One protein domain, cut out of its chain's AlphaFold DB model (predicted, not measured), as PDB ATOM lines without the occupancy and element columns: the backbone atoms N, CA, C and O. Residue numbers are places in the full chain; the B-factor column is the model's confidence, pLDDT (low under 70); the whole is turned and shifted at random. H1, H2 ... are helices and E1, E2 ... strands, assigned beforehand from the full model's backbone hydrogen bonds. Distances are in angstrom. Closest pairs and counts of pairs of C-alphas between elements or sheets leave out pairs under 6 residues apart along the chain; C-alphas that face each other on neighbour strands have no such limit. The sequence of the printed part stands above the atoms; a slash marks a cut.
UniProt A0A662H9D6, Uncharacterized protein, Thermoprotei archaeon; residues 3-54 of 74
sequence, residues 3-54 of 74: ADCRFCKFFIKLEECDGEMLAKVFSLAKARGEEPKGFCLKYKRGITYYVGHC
ATOM      1  N   ALA A   3      17.510  30.819 -51.143       90.44
ATOM      2  CA  ALA A   3      16.140  30.368 -51.273       90.44
ATOM      3  C   ALA A   3      15.220  31.580 -51.403       90.44
ATOM      4  O   ALA A   3      15.469  32.618 -50.787       90.44
ATOM      5  N   ASP A   4      14.137  31.419 -52.157       93.56
ATOM      6  CA  ASP A   4      13.056  32.396 -52.232       93.56
ATOM      7  C   ASP A   4      11.778  31.754 -51.692       93.56
ATOM      8  O   ASP A   4      11.262  30.779 -52.246       93.56
ATOM      9  N   CYS A   5      11.285  32.282 -50.571       92.81
ATOM     10  CA  CYS A   5      10.121  31.768 -49.868       92.81
ATOM     11  C   CYS A   5       8.885  31.671 -50.768       92.81
ATOM     12  O   CYS A   5       8.099  30.754 -50.568       92.81
ATOM     13  N   ARG A   6       8.738  32.512 -51.799       92.19
ATOM     14  CA  ARG A   6       7.575  32.480 -52.704       92.19
ATOM     15  C   ARG A   6       7.433  31.148 -53.444       92.19
ATOM     16  O   ARG A   6       6.316  30.714 -53.714       92.19
ATOM     17  N   PHE A   7       8.550  30.468 -53.697       92.56
ATOM     18  CA  PHE A   7       8.579  29.151 -54.339       92.56
ATOM     19  C   PHE A   7       8.605  27.988 -53.343       92.56
ATOM     20  O   PHE A   7       8.679  26.836 -53.760       92.56
ATOM     21  N   CYS A   8       8.585  28.257 -52.038       93.56
ATOM     22  CA  CYS A   8       8.660  27.229 -51.007       93.56
ATOM     23  C   CYS A   8       7.273  26.652 -50.708       93.56
ATOM     24  O   CYS A   8       6.335  27.411 -50.479       93.56
ATOM     25  N   LYS A   9       7.126  25.328 -50.609       94.38
ATOM     26  CA  LYS A   9       5.833  24.689 -50.300       94.38
ATOM     27  C   LYS A   9       5.253  25.057 -48.936       94.38
ATOM     28  O   LYS A   9       4.046  25.020 -48.759       94.38
ATOM     29  N   PHE A  10       6.100  25.471 -47.996       95.00
ATOM     30  CA  PHE A  10       5.687  25.872 -46.646       95.00
ATOM     31  C   PHE A  10       5.353  27.356 -46.507       95.00
ATOM     32  O   PHE A  10       5.115  27.817 -45.389       95.00
ATOM     33  N   PHE A  11       5.448  28.120 -47.593       95.88
ATOM     34  CA  PHE A  11       5.137  29.537 -47.582       95.88
ATOM     35  C   PHE A  11       3.643  29.763 -47.765       95.88
ATOM     36  O   PHE A  11       3.078  29.369 -48.791       95.88
ATOM     37  N   ILE A  12       3.063  30.449 -46.783       95.31
ATOM     38  CA  ILE A  12       1.699  30.966 -46.796       95.31
ATOM     39  C   ILE A  12       1.783  32.480 -46.950       95.31
ATOM     40  O   ILE A  12       2.532  33.145 -46.219       95.31
ATOM     41  N   LYS A  13       1.058  33.024 -47.931       95.25
ATOM     42  CA  LYS A  13       0.982  34.472 -48.130       95.25
ATOM     43  C   LYS A  13       0.280  35.120 -46.946       95.25
ATOM     44  O   LYS A  13      -0.537  34.492 -46.285       95.25
ATOM     45  N   LEU A  14       0.575  36.393 -46.700       93.94
ATOM     46  CA  LEU A  14      -0.050  37.140 -45.607       93.94
ATOM     47  C   LEU A  14      -1.588  37.118 -45.678       93.94
ATOM     48  O   LEU A  14      -2.243  36.973 -44.657       93.94
ATOM     49  N   GLU A  15      -2.135  37.200 -46.888       93.88
ATOM     50  CA  GLU A  15      -3.574  37.182 -47.209       93.88
ATOM     51  C   GLU A  15      -4.259  35.860 -46.821       93.88
ATOM     52  O   GLU A  15      -5.452  35.829 -46.551       93.88
ATOM     53  N   GLU A  16      -3.490  34.770 -46.800       93.56
ATOM     54  CA  GLU A  16      -3.953  33.402 -46.546       93.56
ATOM     55  C   GLU A  16      -3.653  32.956 -45.100       93.56
ATOM     56  O   GLU A  16      -3.825  31.789 -44.759       93.56
ATOM     57  N   CYS A  17      -3.138  33.854 -44.252       92.88
ATOM     58  CA  CYS A  17      -2.774  33.543 -42.871       92.88
ATOM     59  C   CYS A  17      -3.980  33.636 -41.924       92.88
ATOM     60  O   CYS A  17      -4.681  34.646 -41.899       92.88
ATOM     61  N   ASP A  18      -4.136  32.643 -41.046       93.88
ATOM     62  CA  ASP A  18      -5.097  32.690 -39.937       93.88
ATOM     63  C   ASP A  18      -4.709  33.732 -38.871       93.88
ATOM     64  O   ASP A  18      -3.553  34.158 -38.781       93.88
ATOM     65  N   GLY A  19      -5.646  34.093 -37.985       93.44
ATOM     66  CA  GLY A  19      -5.435  35.115 -36.946       93.44
ATOM     67  C   GLY A  19      -4.201  34.879 -36.060       93.44
ATOM     68  O   GLY A  19      -3.436  35.808 -35.794       93.44
ATOM     69  N   GLU A  20      -3.935  33.630 -35.665       92.38
ATOM     70  CA  GLU A  20      -2.727  33.277 -34.904       92.38
ATOM     71  C   GLU A  20      -1.436  33.436 -35.716       92.38
ATOM     72  O   GLU A  20      -0.394  33.838 -35.185       92.38
ATOM     73  N   MET A  21      -1.481  33.105 -37.010       94.56
ATOM     74  CA  MET A  21      -0.333  33.272 -37.897       94.56
ATOM     75  C   MET A  21      -0.048  34.757 -38.077       94.56
ATOM     76  O   MET A  21       1.087  35.176 -37.854       94.56
ATOM     77  N   LEU A  22      -1.075  35.558 -38.373       94.56
ATOM     78  CA  LEU A  22      -0.971  37.009 -38.497       94.56
ATOM     79  C   LEU A  22      -0.334  37.624 -37.251       94.56
ATOM     80  O   LEU A  22       0.656  38.342 -37.379       94.56
ATOM     81  N   ALA A  23      -0.802  37.276 -36.049       94.88
ATOM     82  CA  ALA A  23      -0.225  37.780 -34.803       94.88
ATOM     83  C   ALA A  23       1.295  37.541 -34.719       94.88
ATOM     84  O   ALA A  23       2.050  38.443 -34.346       94.88
ATOM     85  N   LYS A  24       1.772  36.361 -35.134       94.19
ATOM     86  CA  LYS A  24       3.208  36.035 -35.174       94.19
ATOM     87  C   LYS A  24       3.957  36.803 -36.259       94.19
ATOM     88  O   LYS A  24       5.076  37.252 -36.007       94.19
ATOM     89  N   VAL A  25       3.374  36.952 -37.451       95.00
ATOM     90  CA  VAL A  25       3.999  37.716 -38.543       95.00
ATOM     91  C   VAL A  25       4.144  39.182 -38.143       95.00
ATOM     92  O   VAL A  25       5.249  39.713 -38.209       95.00
ATOM     93  N   PHE A  26       3.067  39.810 -37.668       95.25
ATOM     94  CA  PHE A  26       3.060  41.213 -37.257       95.25
ATOM     95  C   PHE A  26       3.965  41.473 -36.054       95.25
ATOM     96  O   PHE A  26       4.681  42.470 -36.046       95.25
ATOM     97  N   SER A  27       3.994  40.572 -35.067       94.69
ATOM     98  CA  SER A  27       4.896  40.714 -33.918       94.69
ATOM     99  C   SER A  27       6.365  40.702 -34.349       94.69
ATOM    100  O   SER A  27       7.144  41.544 -33.906       94.69
ATOM    101  N   LEU A  28       6.743  39.790 -35.255       94.19
ATOM    102  CA  LEU A  28       8.107  39.721 -35.784       94.19
ATOM    103  C   LEU A  28       8.450  40.941 -36.647       94.19
ATOM    104  O   LEU A  28       9.530  41.507 -36.502       94.19
ATOM    105  N   ALA A  29       7.530  41.335 -37.527       94.62
ATOM    106  CA  ALA A  29       7.655  42.499 -38.397       94.62
ATOM    107  C   ALA A  29       7.869  43.778 -37.575       94.62
ATOM    108  O   ALA A  29       8.859  44.481 -37.768       94.62
ATOM    109  N   LYS A  30       7.029  44.003 -36.556       95.25
ATOM    110  CA  LYS A  30       7.144  45.130 -35.622       95.25
ATOM    111  C   LYS A  30       8.467  45.121 -34.857       95.25
ATOM    112  O   LYS A  30       9.094  46.165 -34.736       95.25
ATOM    113  N   ALA A  31       8.910  43.961 -34.369       94.19
ATOM    114  CA  ALA A  31      10.175  43.845 -33.641       94.19
ATOM    115  C   ALA A  31      11.403  44.165 -34.513       94.19
ATOM    116  O   ALA A  31      12.438  44.569 -33.991       94.19
ATOM    117  N   ARG A  32      11.294  43.974 -35.832       90.56
ATOM    118  CA  ARG A  32      12.368  44.229 -36.802       90.56
ATOM    119  C   ARG A  32      12.237  45.563 -37.536       90.56
ATOM    120  O   ARG A  32      13.171  45.938 -38.232       90.56
ATOM    121  N   GLY A  33      11.105  46.254 -37.400       93.88
ATOM    122  CA  GLY A  33      10.787  47.432 -38.210       93.88
ATOM    123  C   GLY A  33      10.633  47.108 -39.700       93.88
ATOM    124  O   GLY A  33      10.888  47.963 -40.540       93.88
ATOM    125  N   GLU A  34      10.261  45.872 -40.033       94.06
ATOM    126  CA  GLU A  34      10.100  45.403 -41.411       94.06
ATOM    127  C   GLU A  34       8.623  45.193 -41.746       94.06
ATOM    128  O   GLU A  34       7.773  45.090 -40.862       94.06
ATOM    129  N   GLU A  35       8.315  45.065 -43.033       94.31
ATOM    130  CA  GLU A  35       6.962  44.750 -43.475       94.31
ATOM    131  C   GLU A  35       6.650  43.249 -43.325       94.31
ATOM    132  O   GLU A  35       7.481  42.392 -43.661       94.31
ATOM    133  N   PRO A  36       5.446  42.893 -42.849       95.25
ATOM    134  CA  PRO A  36       4.996  41.510 -42.803       95.25
ATOM    135  C   PRO A  36       4.750  40.992 -44.227       95.25
ATOM    136  O   PRO A  36       4.018  41.602 -44.997       95.25
ATOM    137  N   LYS A  37       5.337  39.845 -44.593       94.19
ATOM    138  CA  LYS A  37       5.217  39.278 -45.954       94.19
ATOM    139  C   LYS A  37       4.461  37.956 -46.020       94.19
ATOM    140  O   LYS A  37       3.926  37.605 -47.071       94.19
ATOM    141  N   GLY A  38       4.436  37.208 -44.922       95.50
ATOM    142  CA  GLY A  38       3.706  35.949 -44.818       95.50
ATOM    143  C   GLY A  38       4.239  35.065 -43.703       95.50
ATOM    144  O   GLY A  38       4.972  35.526 -42.826       95.50
ATOM    145  N   PHE A  39       3.896  33.784 -43.746       96.88
ATOM    146  CA  PHE A  39       4.203  32.830 -42.686       96.88
ATOM    147  C   PHE A  39       4.902  31.582 -43.229       96.88
ATOM    148  O   PHE A  39       4.634  31.111 -44.335       96.88
ATOM    149  N   CYS A  40       5.834  31.039 -42.444       95.62
ATOM    150  CA  CYS A  40       6.517  29.786 -42.743       95.62
ATOM    151  C   CYS A  40       5.965  28.666 -41.859       95.62
ATOM    152  O   CYS A  40       6.245  28.642 -40.659       95.62
ATOM    153  N   LEU A  41       5.270  27.692 -42.455       94.81
ATOM    154  CA  LEU A  41       4.697  26.553 -41.724       94.81
ATOM    155  C   LEU A  41       5.762  25.643 -41.096       94.81
ATOM    156  O   LEU A  41       5.594  25.180 -39.972       94.81
ATOM    157  N   LYS A  42       6.894  25.437 -41.782       94.88
ATOM    158  CA  LYS A  42       7.970  24.543 -41.319       94.88
ATOM    159  C   LYS A  42       8.617  25.003 -40.015       94.88
ATOM    160  O   LYS A  42       8.900  24.190 -39.147       94.88
ATOM    161  N   TYR A  43       8.849  26.308 -39.885       93.88
ATOM    162  CA  TYR A  43       9.479  26.904 -38.702       93.88
ATOM    163  C   TYR A  43       8.484  27.630 -37.792       93.88
ATOM    164  O   TYR A  43       8.900  28.236 -36.808       93.88
ATOM    165  N   LYS A  44       7.188  27.596 -38.130       94.31
ATOM    166  CA  LYS A  44       6.092  28.258 -37.410       94.31
ATOM    167  C   LYS A  44       6.388  29.728 -37.072       94.31
ATOM    168  O   LYS A  44       6.088  30.188 -35.970       94.31
ATOM    169  N   ARG A  45       6.988  30.464 -38.016       92.94
ATOM    170  CA  ARG A  45       7.453  31.848 -37.821       92.94
ATOM    171  C   ARG A  45       6.996  32.781 -38.932       92.94
ATOM    172  O   ARG A  45       6.798  32.349 -40.069       92.94
ATOM    173  N   GLY A  46       6.928  34.068 -38.604       94.62
ATOM    174  CA  GLY A  46       6.711  35.122 -39.583       94.62
ATOM    175  C   GLY A  46       7.855  35.264 -40.582       94.62
ATOM    176  O   GLY A  46       9.007  34.925 -40.301       94.62
ATOM    177  N   ILE A  47       7.519  35.771 -41.760       94.56
ATOM    178  CA  ILE A  47       8.445  36.078 -42.843       94.56
ATOM    179  C   ILE A  47       8.351  37.572 -43.129       94.56
ATOM    180  O   ILE A  47       7.268  38.092 -43.386       94.56
ATOM    181  N   THR A  48       9.504  38.233 -43.114       95.25
ATOM    182  CA  THR A  48       9.670  39.666 -43.412       95.25
ATOM    183  C   THR A  48      10.534  39.909 -44.660       95.25
ATOM    184  O   THR A  48      10.576  41.003 -45.216       95.25
ATOM    185  N   TYR A  49      11.166  38.858 -45.193       93.12
ATOM    186  CA  TYR A  49      11.955  38.880 -46.426       93.12
ATOM    187  C   TYR A  49      11.668  37.639 -47.276       93.12
ATOM    188  O   TYR A  49      11.487  36.544 -46.749       93.12
ATOM    189  N   TYR A  50      11.636  37.793 -48.600       92.88
ATOM    190  CA  TYR A  50      11.399  36.661 -49.499       92.88
ATOM    191  C   TYR A  50      12.671  35.872 -49.789       92.88
ATOM    192  O   TYR A  50      12.627  34.647 -49.821       92.88
ATOM    193  N   VAL A  51      13.796  36.559 -49.986       93.94
ATOM    194  CA  VAL A  51      15.048  35.954 -50.449       93.94
ATOM    195  C   VAL A  51      16.055  35.902 -49.310       93.94
ATOM    196  O   VAL A  51      16.260  36.891 -48.613       93.94
ATOM    197  N   GLY A  52      16.692  34.750 -49.117       91.56
ATOM    198  CA  GLY A  52      17.739  34.589 -48.114       91.56
ATOM    199  C   GLY A  52      18.246  33.158 -48.016       91.56
ATOM    200  O   GLY A  52      17.994  32.325 -48.881       91.56
ATOM    201  N   HIS A  53      18.961  32.843 -46.940       92.44
ATOM    202  CA  HIS A  53      19.440  31.485 -46.692       92.44
ATOM    203  C   HIS A  53      18.421  30.706 -45.854       92.44
ATOM    204  O   HIS A  53      18.141  31.061 -44.711       92.44
ATOM    205  N   CYS A  54      17.886  29.611 -46.401       93.00
ATOM    206  CA  CYS A  54      16.930  28.757 -45.697       93.00
ATOM    207  C   CYS A  54      17.318  27.279 -45.827       93.00
ATOM    208  O   CYS A  54      17.290  26.721 -46.920       93.00
TER     209      CYS A  54
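AT A GLANCE: This is residues 3 to 54 of the 74 residues of an uncharacterized protein of Thermoprotei archaeon (UniProt A0A662H9D6). A small antiparallel sheet, E1 - E2 - E3, has helix H1 packed across one face; E4 lies away from both, where its residues 51 to 52 pair antiparallel with residues 3 to 4. The 52 printed residues include E1 H1 E2 E3 E4 in chain order, mixed class, two layers with the one helix on one face. The whole is compact and rounded, with a radius of gyration of the C-alphas of 9.9 A and spans of 23 by 22 by 17 A.

HOW THE PARTS SIT: E1, residues 11 to 13, is antiparallel to inner strand E2, residues 38 to 40; N 12 and O 39 are 3.0 A apart. E2 and E3, residues 45 to 47, form an antiparallel hairpin; N 47 and O 38 are 2.8 A apart. H1, residues 19 to 32, is on the sheet at a height of 6.2 A, across the strands, 72 degrees to E3 on the local plane. Their closest C-alphas, Val 25 and Gly 46, are 3.9 A apart. Every O i to N i+4 pair in H1 is within hydrogen-bond range. E4, residues 51 to 53, pairs with no named strand.

IN THESE COORDINATES: H1 runs 20.0 A from C-alpha 19 at (-5.435, 35.115, -36.946). E1, E2, E3 and E4 span 6.5, 7.1, 6.6 and 7.3 A; E4 ends at C-alpha 53, (19.440, 31.485, -46.692).

THE WHOLE: The C-alphas farthest apart, Gly 19 and His 53, are 27.0 A apart. The printed part has no cut, its four links are tight, and no printed residue is under 70 in pLDDT.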